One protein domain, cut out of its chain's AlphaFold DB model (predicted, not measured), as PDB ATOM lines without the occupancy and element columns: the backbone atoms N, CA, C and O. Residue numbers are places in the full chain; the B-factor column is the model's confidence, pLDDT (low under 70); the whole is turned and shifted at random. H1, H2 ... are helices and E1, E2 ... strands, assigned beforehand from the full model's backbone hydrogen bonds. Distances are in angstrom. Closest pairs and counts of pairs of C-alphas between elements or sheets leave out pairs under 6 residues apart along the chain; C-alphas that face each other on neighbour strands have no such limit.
ATOM      1  N   LEU A  69       4.015 -60.071  18.768       95.62
ATOM      2  CA  LEU A  69       3.238 -59.803  19.984       95.62
ATOM      3  C   LEU A  69       1.835 -59.223  19.715       95.62
ATOM      4  O   LEU A  69       0.868 -59.788  20.226       95.62
ATOM      5  N   PRO A  70       1.650 -58.165  18.894       97.06
ATOM      6  CA  PRO A  70       0.310 -57.649  18.609       97.06
ATOM      7  C   PRO A  70      -0.619 -58.690  17.974       97.06
ATOM      8  O   PRO A  70      -1.800 -58.730  18.300       97.06
ATOM      9  N   ILE A  71      -0.097 -59.562  17.106       96.00
ATOM     10  CA  ILE A  71      -0.883 -60.612  16.444       96.00
ATOM     11  C   ILE A  71      -1.326 -61.664  17.466       96.00
ATOM     12  O   ILE A  71      -2.477 -62.094  17.438       96.00
ATOM     13  N   HIS A  72      -0.456 -62.049  18.401       94.56
ATOM     14  CA  HIS A  72      -0.824 -62.970  19.482       94.56
ATOM     15  C   HIS A  72      -1.868 -62.385  20.418       94.56
ATOM     16  O   HIS A  72      -2.844 -63.057  20.738       94.56
ATOM     17  N   ILE A  73      -1.716 -61.116  20.796       95.62
ATOM     18  CA  ILE A  73      -2.703 -60.415  21.624       95.62
ATOM     19  C   ILE A  73      -4.047 -60.335  20.886       95.62
ATOM     20  O   ILE A  73      -5.088 -60.613  21.480       95.62
ATOM     21  N   ALA A  74      -4.039 -60.034  19.583       96.25
ATOM     22  CA  ALA A  74      -5.246 -60.059  18.761       96.25
ATOM     23  C   ALA A  74      -5.886 -61.453  18.722       96.25
ATOM     24  O   ALA A  74      -7.097 -61.564  18.866       96.25
ATOM     25  N   ARG A  75      -5.101 -62.526  18.566       95.62
ATOM     26  CA  ARG A  75      -5.622 -63.904  18.589       95.62
ATOM     27  C   ARG A  75      -6.293 -64.242  19.917       95.62
ATOM     28  O   ARG A  75      -7.373 -64.818  19.904       95.62
ATOM     29  N   VAL A  76      -5.692 -63.847  21.040       94.88
ATOM     30  CA  VAL A  76      -6.277 -64.047  22.376       94.88
ATOM     31  C   VAL A  76      -7.586 -63.260  22.525       94.88
ATOM     32  O   VAL A  76      -8.577 -63.819  22.983       94.88
ATOM     33  N   LEU A  77      -7.630 -62.003  22.069       95.25
ATOM     34  CA  LEU A  77      -8.867 -61.209  22.031       95.25
ATOM     35  C   LEU A  77      -9.956 -61.843  21.157       95.25
ATOM     36  O   LEU A  77     -11.128 -61.793  21.505       95.25
ATOM     37  N   LEU A  78      -9.580 -62.408  20.008       96.31
ATOM     38  CA  LEU A  78     -10.512 -63.040  19.074       96.31
ATOM     39  C   LEU A  78     -11.015 -64.406  19.573       96.31
ATOM     40  O   LEU A  78     -12.083 -64.850  19.146       96.31
ATOM     41  N   ALA A  79     -10.273 -65.074  20.458       95.31
ATOM     42  CA  ALA A  79     -10.703 -66.324  21.077       95.31
ATOM     43  C   ALA A  79     -11.852 -66.101  22.077       95.31
ATOM     44  O   ALA A  79     -12.786 -66.901  22.110       95.31
ATOM     45  N   ASP A  80     -11.827 -65.000  22.834       96.44
ATOM     46  CA  ASP A  80     -12.921 -64.631  23.736       96.44
ATOM     47  C   ASP A  80     -14.118 -64.050  22.949       96.44
ATOM     48  O   ASP A  80     -13.958 -63.061  22.229       96.44
ATOM     49  N   PRO A  81     -15.335 -64.622  23.046       95.94
ATOM     50  CA  PRO A  81     -16.466 -64.204  22.216       95.94
ATOM     51  C   PRO A  81     -16.918 -62.764  22.492       95.94
ATOM     52  O   PRO A  81     -17.339 -62.070  21.563       95.94
ATOM     53  N   THR A  82     -16.814 -62.299  23.738       96.38
ATOM     54  CA  THR A  82     -17.253 -60.957  24.142       96.38
ATOM     55  C   THR A  82     -16.270 -59.898  23.647       96.38
ATOM     56  O   THR A  82     -16.667 -58.928  22.992       96.38
ATOM     57  N   ALA A  83     -14.975 -60.112  23.891       95.94
ATOM     58  CA  ALA A  83     -13.908 -59.237  23.429       95.94
ATOM     59  C   ALA A  83     -13.809 -59.235  21.897       95.94
ATOM     60  O   ALA A  83     -13.671 -58.163  21.303       95.94
ATOM     61  N   ARG A  84     -13.980 -60.395  21.237       96.56
ATOM     62  CA  ARG A  84     -14.025 -60.513  19.770       96.56
ATOM     63  C   ARG A  84     -15.079 -59.597  19.169       96.56
ATOM     64  O   ARG A  84     -14.743 -58.795  18.296       96.56
ATOM     65  N   ARG A  85     -16.336 -59.706  19.621       95.12
ATOM     66  CA  ARG A  85     -17.445 -58.895  19.088       95.12
ATOM     67  C   ARG A  85     -17.135 -57.412  19.216       95.12
ATOM     68  O   ARG A  85     -17.234 -56.683  18.233       95.12
ATOM     69  N   ARG A  86     -16.680 -56.968  20.391       95.56
ATOM     70  CA  ARG A  86     -16.328 -55.559  20.615       95.56
ATOM     71  C   ARG A  86     -15.167 -55.109  19.729       95.56
ATOM     72  O   ARG A  86     -15.273 -54.068  19.087       95.56
ATOM     73  N   TYR A  87     -14.084 -55.880  19.676       96.56
ATOM     74  CA  TYR A  87     -12.890 -55.561  18.895       96.56
ATOM     75  C   TYR A  87     -13.196 -55.439  17.396       96.56
ATOM     76  O   TYR A  87     -12.855 -54.428  16.777       96.56
ATOM     77  N   VAL A  88     -13.895 -56.426  16.829       95.81
ATOM     78  CA  VAL A  88     -14.260 -56.454  15.405       95.81
ATOM     79  C   VAL A  88     -15.264 -55.349  15.079       95.81
ATOM     80  O   VAL A  88     -15.022 -54.567  14.160       95.81
ATOM     81  N   ARG A  89     -16.344 -55.218  15.861       93.69
ATOM     82  CA  ARG A  89     -17.386 -54.204  15.636       93.69
ATOM     83  C   ARG A  89     -16.816 -52.791  15.667       93.69
ATOM     84  O   ARG A  89     -17.057 -52.011  14.750       93.69
ATOM     85  N   VAL A  90     -16.032 -52.463  16.696       94.69
ATOM     86  CA  VAL A  90     -15.428 -51.131  16.843       94.69
ATOM     87  C   VAL A  90     -14.432 -50.858  15.713       94.69
ATOM     88  O   VAL A  90     -14.469 -49.777  15.127       94.69
ATOM     89  N   GLY A  91     -13.575 -51.825  15.366       94.69
ATOM     90  CA  GLY A  91     -12.589 -51.664  14.294       94.69
ATOM     91  C   GLY A  91     -13.216 -51.476  12.907       94.69
ATOM     92  O   GLY A  91     -12.799 -50.584  12.161       94.69
ATOM     93  N   ILE A  92     -14.250 -52.257  12.571       93.56
ATOM     94  CA  ILE A  92     -14.989 -52.128  11.305       93.56
ATOM     95  C   ILE A  92     -15.735 -50.793  11.258       93.56
ATOM     96  O   ILE A  92     -15.575 -50.045  10.295       93.56
ATOM     97  N   LEU A  93     -16.491 -50.450  12.307       92.19
ATOM     98  CA  LEU A  93     -17.281 -49.216  12.341       92.19
ATOM     99  C   LEU A  93     -16.399 -47.970  12.176       92.19
ATOM    100  O   LEU A  93     -16.725 -47.074  11.402       92.19
ATOM    101  N   GLN A  94     -15.246 -47.928  12.848       93.31
ATOM    102  CA  GLN A  94     -14.283 -46.833  12.705       93.31
ATOM    103  C   GLN A  94     -13.663 -46.774  11.310       93.31
ATOM    104  O   GLN A  94     -13.441 -45.685  10.786       93.31
ATOM    105  N   THR A  95     -13.396 -47.931  10.702       92.25
ATOM    106  CA  THR A  95     -12.878 -48.015   9.334       92.25
ATOM    107  C   THR A  95     -13.871 -47.436   8.337       92.25
ATOM    108  O   THR A  95     -13.496 -46.583   7.530       92.25
ATOM    109  N   VAL A  96     -15.138 -47.845   8.431       90.94
ATOM    110  CA  VAL A  96     -16.210 -47.337   7.570       90.94
ATOM    111  C   VAL A  96     -16.412 -45.842   7.789       90.94
ATOM    112  O   VAL A  96     -16.425 -45.087   6.821       90.94
ATOM    113  N   ALA A  97     -16.478 -45.390   9.044       89.81
ATOM    114  CA  ALA A  97     -16.614 -43.971   9.360       89.81
ATOM    115  C   ALA A  97     -15.441 -43.137   8.813       89.81
ATOM    116  O   ALA A  97     -15.648 -42.031   8.323       89.81
ATOM    117  N   ALA A  98     -14.210 -43.659   8.859       91.62
ATOM    118  CA  ALA A  98     -13.027 -42.948   8.369       91.62
ATOM    119  C   ALA A  98     -13.028 -42.824   6.856       91.62
ATOM    120  O   ALA A  98     -12.686 -41.768   6.329       91.62
ATOM    121  N   LEU A  99     -13.428 -43.897   6.176       89.31
ATOM    122  CA  LEU A  99     -13.575 -43.905   4.732       89.31
ATOM    123  C   LEU A  99     -14.685 -42.943   4.296       89.31
ATOM    124  O   LEU A  99     -14.448 -42.120   3.418       89.31
ATOM    125  N   ALA A 100     -15.851 -42.993   4.946       87.88
ATOM    126  CA  ALA A 100     -16.964 -42.090   4.668       87.88
ATOM    127  C   ALA A 100     -16.551 -40.622   4.851       87.88
ATOM    128  O   ALA A 100     -16.700 -39.827   3.929       87.88
ATOM    129  N   LEU A 101     -15.932 -40.283   5.987       88.31
ATOM    130  CA  LEU A 101     -15.474 -38.922   6.269       88.31
ATOM    131  C   LEU A 101     -14.420 -38.446   5.255       88.31
ATOM    132  O   LEU A 101     -14.504 -37.322   4.766       88.31
ATOM    133  N   ALA A 102     -13.457 -39.299   4.894       89.12
ATOM    134  CA  ALA A 102     -12.444 -38.964   3.895       89.12
ATOM    135  C   ALA A 102     -13.060 -38.709   2.508       89.12
ATOM    136  O   ALA A 102     -12.715 -37.724   1.854       89.12
ATOM    137  N   LEU A 103     -14.000 -39.557   2.078       86.81
ATOM    138  CA  LEU A 103     -14.695 -39.411   0.797       86.81
ATOM    139  C   LEU A 103     -15.585 -38.163   0.765       86.81
ATOM    140  O   LEU A 103     -15.581 -37.450  -0.238       86.81
ATOM    141  N   SER A 104     -16.287 -37.846   1.856       86.81
ATOM    142  CA  SER A 104     -17.085 -36.618   1.963       86.81
ATOM    143  C   SER A 104     -16.213 -35.362   1.864       86.81
ATOM    144  O   SER A 104     -16.557 -34.439   1.122       86.81
ATOM    145  N   CYS A 105     -15.043 -35.342   2.517       86.56
ATOM    146  CA  CYS A 105     -14.089 -34.236   2.384       86.56
ATOM    147  C   CYS A 105     -13.585 -34.070   0.939       86.56
ATOM    148  O   CYS A 105     -13.455 -32.946   0.458       86.56
ATOM    149  N   MET A 106     -13.345 -35.168   0.215       85.38
ATOM    150  CA  MET A 106     -12.920 -35.099  -1.190       85.38
ATOM    151  C   MET A 106     -14.042 -34.686  -2.147       85.38
ATOM    152  O   MET A 106     -13.785 -33.972  -3.116       85.38
ATOM    153  N   GLY A 107     -15.281 -35.116  -1.896       79.19
ATOM    154  CA  GLY A 107     -16.444 -34.710  -2.688       79.19
ATOM    155  C   GLY A 107     -16.704 -33.207  -2.591       79.19
ATOM    156  O   GLY A 107     -16.966 -32.560  -3.605       79.19
ATOM    157  N   SER A 108     -16.548 -32.642  -1.391       73.50
ATOM    158  CA  SER A 108     -16.607 -31.194  -1.169       73.50
ATOM    159  C   SER A 108     -15.458 -30.460  -1.871       73.50
ATOM    160  O   SER A 108     -15.704 -29.464  -2.543       73.50
ATOM    161  N   ALA A 109     -14.231 -30.998  -1.828       62.91
ATOM    162  CA  ALA A 109     -13.084 -30.403  -2.515       62.91
ATOM    163  C   ALA A 109     -13.266 -30.335  -4.043       62.91
ATOM    164  O   ALA A 109     -12.887 -29.341  -4.650       62.91
ATOM    165  N   LYS A 110     -13.891 -31.347  -4.665       67.94
ATOM    166  CA  LYS A 110     -14.218 -31.302  -6.103       67.94
ATOM    167  C   LYS A 110     -15.233 -30.210  -6.433       67.94
ATOM    168  O   LYS A 110     -15.048 -29.521  -7.426       67.94
ATOM    169  N   LYS A 111     -16.264 -30.038  -5.599       71.19
ATOM    170  CA  LYS A 111     -17.256 -28.964  -5.771       71.19
ATOM    171  C   LYS A 111     -16.622 -27.579  -5.598       71.19
ATOM    172  O   LYS A 111     -16.893 -26.687  -6.393       71.19
ATOM    173  N   ALA A 112     -15.745 -27.421  -4.605       57.59
ATOM    174  CA  ALA A 112     -15.013 -26.177  -4.375       57.59
ATOM    175  C   ALA A 112     -14.035 -25.859  -5.519       57.59
ATOM    176  O   ALA A 112     -13.981 -24.724  -5.972       57.59
ATOM    177  N   ALA A 113     -13.313 -26.858  -6.039       60.44
ATOM    178  CA  ALA A 113     -12.425 -26.677  -7.188       60.44
ATOM    179  C   ALA A 113     -13.201 -26.268  -8.453       60.44
ATOM    180  O   ALA A 113     -12.810 -25.315  -9.117       60.44
ATOM    181  N   SER A 114     -14.349 -26.903  -8.733       67.06
ATOM    182  CA  SER A 114     -15.195 -26.519  -9.874       67.06
ATOM    183  C   SER A 114     -15.835 -25.131  -9.729       67.06
ATOM    184  O   SER A 114     -16.121 -24.485 -10.733       67.06
ATOM    185  N   VAL A 158     -38.400 -37.091   7.035       83.00
ATOM    186  CA  VAL A 158     -37.383 -37.542   6.073       83.00
ATOM    187  C   VAL A 158     -36.063 -37.843   6.779       83.00
ATOM    188  O   VAL A 158     -35.430 -38.856   6.479       83.00
ATOM    189  N   GLU A 159     -35.664 -37.016   7.744       78.06
ATOM    190  CA  GLU A 159     -34.452 -37.236   8.535       78.06
ATOM    191  C   GLU A 159     -34.563 -38.504   9.398       78.06
ATOM    192  O   GLU A 159     -33.719 -39.396   9.303       78.06
ATOM    193  N   ALA A 160     -35.687 -38.687  10.101       82.50
ATOM    194  CA  ALA A 160     -35.937 -39.900  10.882       82.50
ATOM    195  C   ALA A 160     -35.970 -41.184  10.024       82.50
ATOM    196  O   ALA A 160     -35.576 -42.259  10.488       82.50
ATOM    197  N   ALA A 161     -36.439 -41.109   8.772       88.19
ATOM    198  CA  ALA A 161     -36.406 -42.244   7.849       88.19
ATOM    199  C   ALA A 161     -34.970 -42.600   7.420       88.19
ATOM    200  O   ALA A 161     -34.630 -43.785   7.358       88.19
ATOM    201  N   ARG A 162     -34.119 -41.592   7.180       85.06
ATOM    202  CA  ARG A 162     -32.697 -41.779   6.842       85.06
ATOM    203  C   ARG A 162     -31.917 -42.407   7.993       85.06
ATOM    204  O   ARG A 162     -31.138 -43.329   7.754       85.06
ATOM    205  N   ASP A 163     -32.174 -41.973   9.222       78.31
ATOM    206  CA  ASP A 163     -31.528 -42.532  10.413       78.31
ATOM    207  C   ASP A 163     -31.883 -44.012  10.607       78.31
ATOM    208  O   ASP A 163     -31.002 -44.846  10.834       78.31
ATOM    209  N   ARG A 164     -33.159 -44.380  10.417       89.31
ATOM    210  CA  ARG A 164     -33.603 -45.785  10.472       89.31
ATOM    211  C   ARG A 164     -32.962 -46.643   9.384       89.31
ATOM    212  O   ARG A 164     -32.625 -47.800   9.645       89.31
ATOM    213  N   GLU A 165     -32.804 -46.113   8.171       90.25
ATOM    214  CA  GLU A 165     -32.112 -46.833   7.099       90.25
ATOM    215  C   GLU A 165     -30.638 -47.050   7.449       90.25
ATOM    216  O   GLU A 165     -30.141 -48.172   7.335       90.25
ATOM    217  N   PHE A 166     -29.952 -46.014   7.936       81.00
ATOM    218  CA  PHE A 166     -28.555 -46.111   8.344       81.00
ATOM    219  C   PHE A 166     -28.355 -47.135   9.474       81.00
ATOM    220  O   PHE A 166     -27.474 -47.992   9.378       81.00
ATOM    221  N   GLU A 167     -29.215 -47.129  10.498       82.50
ATOM    222  CA  GLU A 167     -29.204 -48.147  11.556       82.50
ATOM    223  C   GLU A 167     -29.439 -49.561  11.019       82.50
ATOM    224  O   GLU A 167     -28.776 -50.504  11.456       82.50
ATOM    225  N   ARG A 168     -30.371 -49.729  10.072       91.06
ATOM    226  CA  ARG A 168     -30.633 -51.026   9.441       91.06
ATOM    227  C   ARG A 168     -29.391 -51.536   8.714       91.06
ATOM    228  O   ARG A 168     -29.011 -52.682   8.924       91.06
ATOM    229  N   ARG A 169     -28.707 -50.682   7.943       87.25
ATOM    230  CA  ARG A 169     -27.443 -51.045   7.279       87.25
ATOM    231  C   ARG A 169     -26.345 -51.392   8.279       87.25
ATOM    232  O   ARG A 169     -25.559 -52.300   8.027       87.25
ATOM    233  N   LEU A 170     -26.304 -50.712   9.425       77.19
ATOM    234  CA  LEU A 170     -25.375 -51.047  10.502       77.19
ATOM    235  C   LEU A 170     -25.640 -52.455  11.060       77.19
ATOM    236  O   LEU A 170     -24.694 -53.216  11.250       77.19
ATOM    237  N   ARG A 171     -26.915 -52.807  11.279       84.38
ATOM    238  CA  ARG A 171     -27.322 -54.153  11.715       84.38
ATOM    239  C   ARG A 171     -27.033 -55.211  10.657       84.38
ATOM    240  O   ARG A 171     -26.596 -56.293  11.020       84.38
ATOM    241  N   ASP A 172     -27.213 -54.897   9.374       85.00
ATOM    242  CA  ASP A 172     -26.870 -55.808   8.276       85.00
ATOM    243  C   ASP A 172     -25.361 -56.116   8.271       85.00
ATOM    244  O   ASP A 172     -24.968 -57.270   8.118       85.00
ATOM    245  N   VAL A 173     -24.506 -55.107   8.490       77.62
ATOM    246  CA  VAL A 173     -23.049 -55.298   8.630       77.62
ATOM    247  C   VAL A 173     -22.715 -56.116   9.877       77.62
ATOM    248  O   VAL A 173     -21.829 -56.967   9.823       77.62
ATOM    249  N   GLU A 174     -23.409 -55.877  10.991       78.75
ATOM    250  CA  GLU A 174     -23.217 -56.623  12.238       78.75
ATOM    251  C   GLU A 174     -23.609 -58.099  12.078       78.75
ATOM    252  O   GLU A 174     -22.793 -58.972  12.361       78.75
ATOM    253  N   ALA A 175     -24.789 -58.385  11.524       83.44
ATOM    254  CA  ALA A 175     -25.250 -59.744  11.247       83.44
ATOM    255  C   ALA A 175     -24.321 -60.479  10.266       83.44
ATOM    256  O   ALA A 175     -23.970 -61.639  10.486       83.44
ATOM    257  N   ALA A 176     -23.859 -59.784   9.219       82.06
ATOM    258  CA  ALA A 176     -22.909 -60.331   8.255       82.06
ATOM    259  C   ALA A 176     -21.534 -60.626   8.878       82.06
ATOM    260  O   ALA A 176     -20.880 -61.597   8.503       82.06
ATOM    261  N   ALA A 177     -21.084 -59.804   9.833       73.31
ATOM    262  CA  ALA A 177     -19.832 -60.018  10.557       73.31
ATOM    263  C   ALA A 177     -19.932 -61.155  11.588       73.31
ATOM    264  O   ALA A 177     -18.938 -61.832  11.848       73.31
ATOM    265  N   GLU A 178     -21.115 -61.370  12.167       79.75
ATOM    266  CA  GLU A 178     -21.392 -62.484  13.079       79.75
ATOM    267  C   GLU A 178     -21.577 -63.827  12.354       79.75
ATOM    268  O   GLU A 178     -21.632 -64.864  13.013       79.75
ATOM    269  N   GLY A 179     -21.612 -63.828  11.016       81.00
ATOM    270  CA  GLY A 179     -21.814 -65.040  10.223       81.00
ATOM    271  C   GLY A 179     -23.202 -65.644  10.425       81.00
ATOM    272  O   GLY A 179     -23.352 -66.857  10.342       81.00
ATOM    273  N   VAL A 180     -24.205 -64.817  10.739       84.56
ATOM    274  CA  VAL A 180     -25.589 -65.278  10.880       84.56
ATOM    275  C   VAL A 180     -26.107 -65.666   9.495       84.56
ATOM    276  O   VAL A 180     -26.214 -64.819   8.604       84.56
ATOM    277  N   ASP A 181     -26.411 -66.953   9.315       69.94
ATOM    278  CA  ASP A 181     -26.924 -67.496   8.058       69.94
ATOM    279  C   ASP A 181     -28.214 -66.765   7.642       69.94
ATOM    280  O   ASP A 181     -29.189 -66.707   8.392       69.94
ATOM    281  N   GLY A 182     -28.205 -66.173   6.440       79.56
ATOM    282  CA  GLY A 182     -29.352 -65.468   5.845       79.56
ATOM    283  C   GLY A 182     -29.181 -63.957   5.636       79.56
ATOM    284  O   GLY A 182     -30.018 -63.342   4.976       79.56
ATOM    285  N   GLY A 183     -28.106 -63.348   6.148       83.19
ATOM    286  CA  GLY A 183     -27.774 -61.940   5.891       83.19
ATOM    287  C   GLY A 183     -27.051 -61.694   4.552       83.19
ATOM    288  O   GLY A 183     -26.513 -62.626   3.947       83.19
ATOM    289  N   PRO A 184     -26.994 -60.436   4.066       84.12
ATOM    290  CA  PRO A 184     -26.111 -60.072   2.958       84.12
ATOM    291  C   PRO A 184     -24.650 -60.377   3.314       84.12
ATOM    292  O   PRO A 184     -24.248 -60.252   4.467       84.12
ATOM    293  N   SER A 185     -23.829 -60.739   2.322       84.25
ATOM    294  CA  SER A 185     -22.397 -60.966   2.565       84.25
ATOM    295  C   SER A 185     -21.733 -59.709   3.148       84.25
ATOM    296  O   SER A 185     -22.114 -58.589   2.797       84.25
ATOM    297  N   LEU A 186     -20.723 -59.871   4.012       68.25
ATOM    298  CA  LEU A 186     -20.042 -58.746   4.671       68.25
ATOM    299  C   LEU A 186     -19.567 -57.657   3.680       68.25
ATOM    300  O   LEU A 186     -19.824 -56.481   3.944       68.25
ATOM    301  N   PRO A 187     -18.963 -57.986   2.515       66.81
ATOM    302  CA  PRO A 187     -18.634 -56.981   1.502       66.81
ATOM    303  C   PRO A 187     -19.859 -56.225   0.973       66.81
ATOM    304  O   PRO A 187     -19.805 -55.006   0.821       66.81
ATOM    305  N   THR A 188     -20.975 -56.919   0.728       79.31
ATOM    306  CA  THR A 188     -22.230 -56.306   0.260       79.31
ATOM    307  C   THR A 188     -22.820 -55.371   1.312       79.31
ATOM    308  O   THR A 188     -23.245 -54.267   0.980       79.31
ATOM    309  N   ALA A 189     -22.820 -55.785   2.580       79.94
ATOM    310  CA  ALA A 189     -23.323 -54.976   3.682       79.94
ATOM    311  C   ALA A 189     -22.483 -53.701   3.874       79.94
ATOM    312  O   ALA A 189     -23.034 -52.609   4.017       79.94
ATOM    313  N   ILE A 190     -21.149 -53.814   3.795       69.50
ATOM    314  CA  ILE A 190     -20.236 -52.664   3.864       69.50
ATOM    315  C   ILE A 190     -20.457 -51.725   2.674       69.50
ATOM    316  O   ILE A 190     -20.554 -50.515   2.870       69.50
ATOM    317  N   ALA A 191     -20.574 -52.258   1.453       70.50
ATOM    318  CA  ALA A 191     -20.831 -51.454   0.261       70.50
ATOM    319  C   ALA A 191     -22.158 -50.688   0.366       70.50
ATOM    320  O   ALA A 191     -22.200 -49.497   0.064       70.50
ATOM    321  N   ALA A 192     -23.218 -51.337   0.858       78.06
ATOM    322  CA  ALA A 192     -24.509 -50.697   1.089       78.06
ATOM    323  C   ALA A 192     -24.418 -49.589   2.149       78.06
ATOM    324  O   ALA A 192     -24.933 -48.497   1.933       78.06
ATOM    325  N   LEU A 193     -23.714 -49.832   3.259       77.88
ATOM    326  CA  LEU A 193     -23.512 -48.831   4.308       77.88
ATOM    327  C   LEU A 193     -22.732 -47.611   3.794       77.88
ATOM    328  O   LEU A 193     -23.109 -46.474   4.078       77.88
ATOM    329  N   VAL A 194     -21.673 -47.834   3.008       71.50
ATOM    330  CA  VAL A 194     -20.902 -46.753   2.374       71.50
ATOM    331  C   VAL A 194     -21.770 -45.993   1.375       71.50
ATOM    332  O   VAL A 194     -21.768 -44.766   1.405       71.50
ATOM    333  N   ALA A 195     -22.555 -46.689   0.549       73.19
ATOM    334  CA  ALA A 195     -23.466 -46.062  -0.406       73.19
ATOM    335  C   ALA A 195     -24.491 -45.158   0.301       73.19
ATOM    336  O   ALA A 195     -24.614 -43.986  -0.060       73.19
ATOM    337  N   THR A 196     -25.149 -45.649   1.358       79.31
ATOM    338  CA  THR A 196     -26.089 -44.858   2.174       79.31
ATOM    339  C   THR A 196     -25.395 -43.652   2.818       79.31
ATOM    340  O   THR A 196     -25.916 -42.539   2.752       79.31
ATOM    341  N   ALA A 197     -24.184 -43.823   3.365       70.62
ATOM    342  CA  ALA A 197     -23.408 -42.718   3.933       70.62
ATOM    343  C   ALA A 197     -23.042 -41.658   2.878       70.62
ATOM    344  O   ALA A 197     -23.143 -40.457   3.134       70.62
ATOM    345  N   THR A 198     -22.658 -42.083   1.670       65.88
ATOM    346  CA  THR A 198     -22.335 -41.160   0.574       65.88
ATOM    347  C   THR A 198     -23.568 -40.442   0.029       65.88
ATOM    348  O   THR A 198     -23.491 -39.238  -0.212       65.88
ATOM    349  N   ALA A 199     -24.712 -41.123  -0.085       72.69
ATOM    350  CA  ALA A 199     -25.967 -40.529  -0.544       72.69
ATOM    351  C   ALA A 199     -26.465 -39.428   0.410       72.69
ATOM    352  O   ALA A 199     -26.915 -38.377  -0.044       72.69
ATOM    353  N   ASN A 200     -26.295 -39.619   1.723       67.00
ATOM    354  CA  ASN A 200     -26.649 -38.611   2.725       67.00
ATOM    355  C   ASN A 200     -25.740 -37.371   2.691       67.00
ATOM    356  O   ASN A 200     -26.155 -36.301   3.119       67.00
ATOM    357  N   SER A 201     -24.525 -37.477   2.147       58.53
ATOM    358  CA  SER A 201     -23.582 -36.349   2.077       58.53
ATOM    359  C   SER A 201     -23.844 -35.359   0.928       58.53
ATOM    360  O   SER A 201     -23.045 -34.452   0.701       58.53
ATOM    361  N   GLY A 202     -24.928 -35.529   0.158       54.34
ATOM    362  CA  GLY A 202     -25.239 -34.664  -0.990       54.34
ATOM    363  C   GLY A 202     -24.214 -34.763  -2.132       54.34
ATOM    364  O   GLY A 202     -24.180 -33.920  -3.038       54.34
ATOM    365  N   ALA A 203     -23.341 -35.774  -2.098       48.84
ATOM    366  CA  ALA A 203     -22.586 -36.216  -3.258       48.84
ATOM    367  C   ALA A 203     -23.600 -36.874  -4.206       48.84
ATOM    368  O   ALA A 203     -24.314 -37.778  -3.787       48.84
ATOM    369  N   GLY A 204     -23.738 -36.346  -5.427       50.91
ATOM    370  CA  GLY A 204     -24.844 -36.644  -6.347       50.91
ATOM    371  C   GLY A 204     -25.241 -38.123  -6.432       50.91
ATOM    372  O   GLY A 204     -24.410 -39.010  -6.278       50.91
ATOM    373  N   LYS A 205     -26.530 -38.366  -6.692       44.84
ATOM    374  CA  LYS A 205     -27.183 -39.684  -6.689       44.84
ATOM    375  C   LYS A 205     -26.369 -40.729  -7.473       44.84
ATOM    376  O   LYS A 205     -26.341 -40.711  -8.702       44.84
ATOM    377  N   VAL A 206     -25.711 -41.636  -6.750       49.38
ATOM    378  CA  VAL A 206     -25.015 -42.797  -7.314       49.38
ATOM    379  C   VAL A 206     -25.950 -43.998  -7.218       49.38
ATOM    380  O   VAL A 206     -26.244 -44.477  -6.124       49.38
ATOM    381  N   THR A 207     -26.441 -44.477  -8.357       48.47
ATOM    382  CA  THR A 207     -27.249 -45.699  -8.445       48.47
ATOM    383  C   THR A 207     -26.328 -46.894  -8.671       48.47
ATOM    384  O   THR A 207     -25.594 -46.944  -9.657       48.47
ATOM    385  N   VAL A 208     -26.347 -47.846  -7.735       49.22
ATOM    386  CA  VAL A 208     -25.649 -49.131  -7.861       49.22
ATOM    387  C   VAL A 208     -26.679 -50.171  -8.281       49.22
ATOM    388  O   VAL A 208     -27.553 -50.531  -7.491       49.22
ATOM    389  N   THR A 209     -26.597 -50.635  -9.521       58.12
ATOM    390  CA  THR A 209     -27.453 -51.699 -10.054       58.12
ATOM    391  C   THR A 209     -26.668 -53.005 -10.081       58.12
ATOM    392  O   THR A 209     -25.512 -53.060 -10.506       58.12
ATOM    393  N   PHE A 255      -4.052 -36.351  -6.298       86.12
ATOM    394  CA  PHE A 255      -5.252 -37.037  -5.820       86.12
ATOM    395  C   PHE A 255      -4.943 -38.033  -4.695       86.12
ATOM    396  O   PHE A 255      -5.590 -37.988  -3.649       86.12
ATOM    397  N   TRP A 256      -3.945 -38.907  -4.864       88.44
ATOM    398  CA  TRP A 256      -3.570 -39.889  -3.841       88.44
ATOM    399  C   TRP A 256      -3.026 -39.227  -2.576       88.44
ATOM    400  O   TRP A 256      -3.379 -39.643  -1.473       88.44
ATOM    401  N   VAL A 257      -2.209 -38.181  -2.709       89.75
ATOM    402  CA  VAL A 257      -1.712 -37.401  -1.567       89.75
ATOM    403  C   VAL A 257      -2.875 -36.745  -0.821       89.75
ATOM    404  O   VAL A 257      -2.932 -36.836   0.406       89.75
ATOM    405  N   ALA A 258      -3.829 -36.147  -1.539       87.75
ATOM    406  CA  ALA A 258      -5.021 -35.545  -0.949       87.75
ATOM    407  C   ALA A 258      -5.908 -36.591  -0.254       87.75
ATOM    408  O   ALA A 258      -6.310 -36.383   0.890       87.75
ATOM    409  N   LEU A 259      -6.156 -37.740  -0.892       87.50
ATOM    410  CA  LEU A 259      -6.933 -38.844  -0.325       87.50
ATOM    411  C   LEU A 259      -6.276 -39.399   0.940       87.50
ATOM    412  O   LEU A 259      -6.934 -39.545   1.969       87.50
ATOM    413  N   LEU A 260      -4.973 -39.686   0.894       90.19
ATOM    414  CA  LEU A 260      -4.230 -40.181   2.052       90.19
ATOM    415  C   LEU A 260      -4.188 -39.134   3.170       90.19
ATOM    416  O   LEU A 260      -4.348 -39.490   4.337       90.19
ATOM    417  N   GLY A 261      -4.031 -37.851   2.835       90.94
ATOM    418  CA  GLY A 261      -4.099 -36.744   3.785       90.94
ATOM    419  C   GLY A 261      -5.463 -36.652   4.475       90.94
ATOM    420  O   GLY A 261      -5.531 -36.663   5.706       90.94
ATOM    421  N   ALA A 262      -6.546 -36.649   3.696       89.81
ATOM    422  CA  ALA A 262      -7.918 -36.635   4.197       89.81
ATOM    423  C   ALA A 262      -8.206 -37.857   5.079       89.81
ATOM    424  O   ALA A 262      -8.741 -37.720   6.179       89.81
ATOM    425  N   LEU A 263      -7.769 -39.046   4.656       91.69
ATOM    426  CA  LEU A 263      -7.929 -40.278   5.420       91.69
ATOM    427  C   LEU A 263      -7.161 -40.234   6.746       91.69
ATOM    428  O   LEU A 263      -7.696 -40.643   7.773       91.69
ATOM    429  N   GLN A 264      -5.941 -39.691   6.770       92.62
ATOM    430  CA  GLN A 264      -5.188 -39.509   8.014       92.62
ATOM    431  C   GLN A 264      -5.884 -38.526   8.966       92.62
ATOM    432  O   GLN A 264      -5.939 -38.786  10.170       92.62
ATOM    433  N   ILE A 265      -6.448 -37.425   8.459       90.94
ATOM    434  CA  ILE A 265      -7.219 -36.470   9.274       90.94
ATOM    435  C   ILE A 265      -8.481 -37.142   9.827       90.94
ATOM    436  O   ILE A 265      -8.707 -37.112  11.039       90.94
ATOM    437  N   ALA A 266      -9.251 -37.820   8.975       92.31
ATOM    438  CA  ALA A 266     -10.458 -38.543   9.364       92.31
ATOM    439  C   ALA A 266     -10.170 -39.595  10.445       92.31
ATOM    440  O   ALA A 266     -10.848 -39.659  11.474       92.31
ATOM    441  N   GLN A 267      -9.093 -40.365  10.273       93.62
ATOM    442  CA  GLN A 267      -8.623 -41.308  11.281       93.62
ATOM    443  C   GLN A 267      -8.329 -40.632  12.613       93.62
ATOM    444  O   GLN A 267      -8.670 -41.185  13.656       93.62
ATOM    445  N   TRP A 268      -7.684 -39.464  12.602       92.88
ATOM    446  CA  TRP A 268      -7.377 -38.701  13.811       92.88
ATOM    447  C   TRP A 268      -8.634 -38.274  14.563       92.88
ATOM    448  O   TRP A 268      -8.694 -38.462  15.781       92.88
ATOM    449  N   VAL A 269      -9.628 -37.761  13.840       92.38
ATOM    450  CA  VAL A 269     -10.927 -37.358  14.392       92.38
ATOM    451  C   VAL A 269     -11.628 -38.556  15.031       92.38
ATOM    452  O   VAL A 269     -11.986 -38.517  16.208       92.38
ATOM    453  N   ILE A 270     -11.725 -39.672  14.309       94.56
ATOM    454  CA  ILE A 270     -12.397 -40.879  14.803       94.56
ATOM    455  C   ILE A 270     -11.667 -41.463  16.005       94.56
ATOM    456  O   ILE A 270     -12.298 -41.811  16.999       94.56
ATOM    457  N   ILE A 271     -10.335 -41.515  15.971       92.62
ATOM    458  CA  ILE A 271      -9.494 -41.951  17.095       92.62
ATOM    459  C   ILE A 271      -9.724 -41.104  18.346       92.62
ATOM    460  O   ILE A 271      -9.633 -41.648  19.454       92.62
ATOM    461  N   ALA A 272      -9.964 -39.802  18.181       92.00
ATOM    462  CA  ALA A 272     -10.248 -38.891  19.279       92.00
ATOM    463  C   ALA A 272     -11.640 -39.140  19.873       92.00
ATOM    464  O   ALA A 272     -11.757 -39.203  21.094       92.00
ATOM    465  N   LEU A 273     -12.653 -39.348  19.026       94.62
ATOM    466  CA  LEU A 273     -14.041 -39.616  19.433       94.62
ATOM    467  C   LEU A 273     -14.225 -40.985  20.098       94.62
ATOM    468  O   LEU A 273     -15.002 -41.132  21.038       94.62
ATOM    469  N   SER A 274     -13.501 -41.990  19.611       95.38
ATOM    470  CA  SER A 274     -13.643 -43.399  20.002       95.38
ATOM    471  C   SER A 274     -12.548 -43.881  20.953       95.38
ATOM    472  O   SER A 274     -12.304 -45.083  21.087       95.38
ATOM    473  N   ARG A 275     -11.825 -42.957  21.593       95.31
ATOM    474  CA  ARG A 275     -10.688 -43.301  22.448       95.31
ATOM    475  C   ARG A 275     -11.071 -44.283  23.556       95.31
ATOM    476  O   ARG A 275     -10.371 -45.277  23.705       95.31
ATOM    477  N   ASP A 276     -12.152 -44.020  24.284       96.00
ATOM    478  CA  ASP A 276     -12.523 -44.810  25.466       96.00
ATOM    479  C   ASP A 276     -12.782 -46.288  25.095       96.00
ATOM    480  O   ASP A 276     -12.471 -47.183  25.873       96.00
ATOM    481  N   TYR A 277     -13.236 -46.568  23.864       96.81
ATOM    482  CA  TYR A 277     -13.350 -47.936  23.343       96.81
ATOM    483  C   TYR A 277     -11.992 -48.609  23.118       96.81
ATOM    484  O   TYR A 277     -11.848 -49.797  23.387       96.81
ATOM    485  N   HIS A 278     -10.989 -47.873  22.634       95.81
ATOM    486  CA  HIS A 278      -9.644 -48.422  22.451       95.81
ATOM    487  C   HIS A 278      -8.978 -48.728  23.792       95.81
ATOM    488  O   HIS A 278      -8.327 -49.763  23.911       95.81
ATOM    489  N   ASP A 279      -9.146 -47.843  24.775       95.88
ATOM    490  CA  ASP A 279      -8.587 -48.015  26.117       95.88
ATOM    491  C   ASP A 279      -9.294 -49.209  26.818       95.88
ATOM    492  O   ASP A 279      -8.632 -50.074  27.390       95.88
ATOM    493  N   ALA A 280     -10.616 -49.376  26.637       96.81
ATOM    494  CA  ALA A 280     -11.356 -50.554  27.112       96.81
ATOM    495  C   ALA A 280     -10.897 -51.874  26.457       96.81
ATOM    496  O   ALA A 280     -10.673 -52.858  27.160       96.81
ATOM    497  N   ILE A 281     -10.712 -51.900  25.129       97.19
ATOM    498  CA  ILE A 281     -10.192 -53.078  24.408       97.19
ATOM    499  C   ILE A 281      -8.763 -53.404  24.863       97.19
ATOM    500  O   ILE A 281      -8.435 -54.568  25.067       97.19
ATOM    501  N   ALA A 282      -7.906 -52.391  25.035       96.94
ATOM    502  CA  ALA A 282      -6.538 -52.582  25.513       96.94
ATOM    503  C   ALA A 282      -6.517 -53.169  26.932       96.94
ATOM    504  O   ALA A 282      -5.742 -54.085  27.204       96.94
ATOM    505  N   ARG A 283      -7.404 -52.703  27.817       96.81
ATOM    506  CA  ARG A 283      -7.579 -53.264  29.162       96.81
ATOM    507  C   ARG A 283      -8.036 -54.723  29.125       96.81
ATOM    508  O   ARG A 283      -7.456 -55.548  29.822       96.81
ATOM    509  N   GLU A 284      -9.042 -55.060  28.320       96.81
ATOM    510  CA  GLU A 284      -9.500 -56.450  28.157       96.81
ATOM    511  C   GLU A 284      -8.387 -57.349  27.620       96.81
ATOM    512  O   GLU A 284      -8.154 -58.434  28.147       96.81
ATOM    513  N   ALA A 285      -7.633 -56.863  26.634       96.50
ATOM    514  CA  ALA A 285      -6.477 -57.561  26.095       96.50
ATOM    515  C   ALA A 285      -5.395 -57.792  27.159       96.50
ATOM    516  O   ALA A 285      -4.836 -58.885  27.240       96.50
ATOM    517  N   ALA A 286      -5.108 -56.786  27.989       96.12
ATOM    518  CA  ALA A 286      -4.162 -56.902  29.092       96.12
ATOM    519  C   ALA A 286      -4.622 -57.971  30.096       96.12
ATOM    520  O   ALA A 286      -3.867 -58.899  30.375       96.12
ATOM    521  N   LEU A 287      -5.887 -57.932  30.530       95.69
ATOM    522  CA  LEU A 287      -6.458 -58.915  31.457       95.69
ATOM    523  C   LEU A 287      -6.428 -60.344  30.894       95.69
ATOM    524  O   LEU A 287      -5.949 -61.256  31.567       95.69
ATOM    525  N   LEU A 288      -6.860 -60.541  29.643       95.06
ATOM    526  CA  LEU A 288      -6.838 -61.853  28.981       95.06
ATOM    527  C   LEU A 288      -5.413 -62.392  28.801       95.06
ATOM    528  O   LEU A 288      -5.187 -63.600  28.838       95.06
ATOM    529  N   THR A 289      -4.435 -61.500  28.644       93.75
ATOM    530  CA  THR A 289      -3.012 -61.855  28.550       93.75
ATOM    531  C   THR A 289      -2.273 -61.789  29.891       93.75
ATOM    532  O   THR A 289      -1.049 -61.928  29.940       93.75
ATOM    533  N   ARG A 290      -3.019 -61.642  30.996       93.81
ATOM    534  CA  ARG A 290      -2.533 -61.584  32.383       93.81
ATOM    535  C   ARG A 290      -1.534 -60.459  32.658       93.81
ATOM    536  O   ARG A 290      -0.717 -60.610  33.562       93.81
ATOM    537  N   VAL A 291      -1.526 -59.392  31.868       93.31
ATOM    538  CA  VAL A 291      -0.710 -58.193  32.096       93.31
ATOM    539  C   VAL A 291      -1.526 -57.178  32.877       93.31
ATOM    540  O   VAL A 291      -2.715 -57.003  32.611       93.31
ATOM    541  N   ASP A 292      -0.879 -56.505  33.824       93.50
ATOM    542  CA  ASP A 292      -1.519 -55.452  34.605       93.50
ATOM    543  C   ASP A 292      -1.966 -54.322  33.659       93.50
ATOM    544  O   ASP A 292      -1.140 -53.791  32.908       93.50
ATOM    545  N   PRO A 293      -3.267 -53.984  33.622       95.69
ATOM    546  CA  PRO A 293      -3.762 -52.950  32.730       95.69
ATOM    547  C   PRO A 293      -3.249 -51.572  33.162       95.69
ATOM    548  O   PRO A 293      -3.310 -51.220  34.336       95.69
ATOM    549  N   ASP A 294      -2.791 -50.780  32.190       92.25
ATOM    550  CA  ASP A 294      -2.307 -49.409  32.424       92.25
ATOM    551  C   ASP A 294      -3.448 -48.423  32.754       92.25
ATOM    552  O   ASP A 294      -3.209 -47.372  33.348       92.25
ATOM    553  N   ASP A 295      -4.677 -48.740  32.335       92.56
ATOM    554  CA  ASP A 295      -5.851 -47.876  32.454       92.56
ATOM    555  C   ASP A 295      -6.881 -48.454  33.443       92.56
ATOM    556  O   ASP A 295      -7.123 -49.665  33.510       92.56
ATOM    557  N   GLU A 296      -7.542 -47.561  34.182       93.06
ATOM    558  CA  GLU A 296      -8.641 -47.898  35.089       93.06
ATOM    559  C   GLU A 296      -9.853 -48.484  34.341       93.06
ATOM    560  O   GLU A 296     -10.030 -48.322  33.130       93.06
ATOM    561  N   ALA A 297     -10.732 -49.176  35.072       93.81
ATOM    562  CA  ALA A 297     -11.972 -49.702  34.512       93.81
ATOM    563  C   ALA A 297     -12.926 -48.552  34.140       93.81
ATOM    564  O   ALA A 297     -13.596 -47.984  34.997       93.81
ATOM    565  N   ILE A 298     -13.002 -48.218  32.851       91.62
ATOM    566  CA  ILE A 298     -13.867 -47.155  32.327       91.62
ATOM    567  C   ILE A 298     -14.979 -47.782  31.480       91.62
ATOM    568  O   ILE A 298     -14.725 -48.647  30.642       91.62
ATOM    569  N   GLN A 299     -16.219 -47.318  31.658       94.50
ATOM    570  CA  GLN A 299     -17.304 -47.629  30.722       94.50
ATOM    571  C   GLN A 299     -17.087 -46.848  29.415       94.50
ATOM    572  O   GLN A 299     -17.015 -45.614  29.462       94.50
ATOM    573  N   PRO A 300     -16.982 -47.512  28.250       95.12
ATOM    574  CA  PRO A 300     -16.656 -46.841  26.998       95.12
ATOM    575  C   PRO A 300     -17.788 -45.901  26.563       95.12
ATOM    576  O   PRO A 300     -18.953 -46.289  26.517       95.12
ATOM    577  N   ARG A 301     -17.448 -44.650  26.233       95.44
ATOM    578  CA  ARG A 301     -18.386 -43.628  25.738       95.44
ATOM    579  C   ARG A 301     -17.788 -42.907  24.532       95.44
ATOM    580  O   ARG A 301     -16.574 -42.720  24.458       95.44
ATOM    581  N   VAL A 302     -18.632 -42.485  23.591       94.88
ATOM    582  CA  VAL A 302     -18.205 -41.629  22.472       94.88
ATOM    583  C   VAL A 302     -18.175 -40.187  22.970       94.88
ATOM    584  O   VAL A 302     -19.218 -39.626  23.294       94.88
ATOM    585  N   ARG A 303     -16.986 -39.590  23.085       93.06
ATOM    586  CA  ARG A 303     -16.828 -38.187  23.505       93.06
ATOM    587  C   ARG A 303     -15.522 -37.591  23.006       93.06
ATOM    588  O   ARG A 303     -14.490 -38.259  22.971       93.06
ATOM    589  N   VAL A 304     -15.537 -36.295  22.708       93.12
ATOM    590  CA  VAL A 304     -14.310 -35.540  22.435       93.12
ATOM    591  C   VAL A 304     -13.646 -35.174  23.759       93.12
ATOM    592  O   VAL A 304     -14.071 -34.264  24.466       93.12
TER     593      VAL A 304
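Overview. This is residues 69 to 114, 158 to 209 and 255 to 304 of the 488 residues of an uncharacterized protein of Myxococcus stipitatus (strain DSM 14675 / JCM 12634 / Mx s8) (UniProt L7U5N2). One long helix, H2, makes the core and the long axis; the helical hairpin H3 and H4 packs on one side of it through H4, while on the opposite side H5 crosses it and H6 continues toward its first end. H1 makes a corner with that first end, and residues 289 to 304 form a tail without a named element that folds back past H6. The 148 printed residues hold six named helices and one short strand in the order H1 H2 H3 H4 E1 H5 H6, mostly helix by class. The whole is only just compact, close to loose, with a radius of gyration of the C-alphas of 17.7 A and spans of 55 by 38 by 29 A.

Arrangement. Begin with H1, residues 69 to 79, and H2, residues 81 to 114, which touch only at the corner, at Leu 78 and Arg 84, whose C-alphas are 4.4 A apart. H2 is the hub, touching four other helices. Look next at H3, residues 158 to 177, and H4, residues 186 to 200: this hairpin touches at a shallow tilt of 18 degrees, opposite ways, closest at C-alphas 176 and 186, 4.9 A. H2 touches H4 with residues 96 to 104 alone, at a steep tilt of 40 degrees, the closest C-alphas being Ala 100 and Ala 197 at 6.5 A. H3 is close to H2 but not clearly touching, with C-alphas 89 and 174 closest at 7.2 A. E1, residues 206 to 209, pairs with no named strand; its closest C-alpha to H4 is Val 206, 7.2 A from that of Ala 199. H5, residues 255 to 273, touches H2 at a steep tilt of 46 degrees, opposite ways, closest at C-alphas 102 and 263, 4.9 A. H6, residues 275 to 288, touches H2 at a shallow tilt of 27 degrees, closest at C-alphas 87 and 281, 6.6 A. H6 also touches H1, about perpendicular at 85 degrees, closest at C-alphas 77 and 285, 6.0 A. In each of the six helices every O i to N i+4 pair is within hydrogen-bond range.

Along the chain. Find C-alpha 69 at (3.238, -59.803, 19.984), where H1 begins. H2 runs 49.5 A from C-alpha 81 to C-alpha 114 at (-15.195, -26.519, -9.874). H3 spans 28.9 A, H4 21.3 A, H5 26.9 A and H6 20.0 A, ending at C-alpha 288 at (-6.838, -61.853, 28.981).

Size, cuts and confidence. The two farthest C-alphas, Ser 114 and Arg 290, are 56.4 A apart. Residues 115 to 157 and 210 to 254 are not printed, leaving C-alpha gaps of 29.5 A and 26.9 A. Of the links that are printed whole, none is long. Confidence is under 70 for 20 residues, among them 200 to 209; the mean pLDDT of the printed part is 85.2.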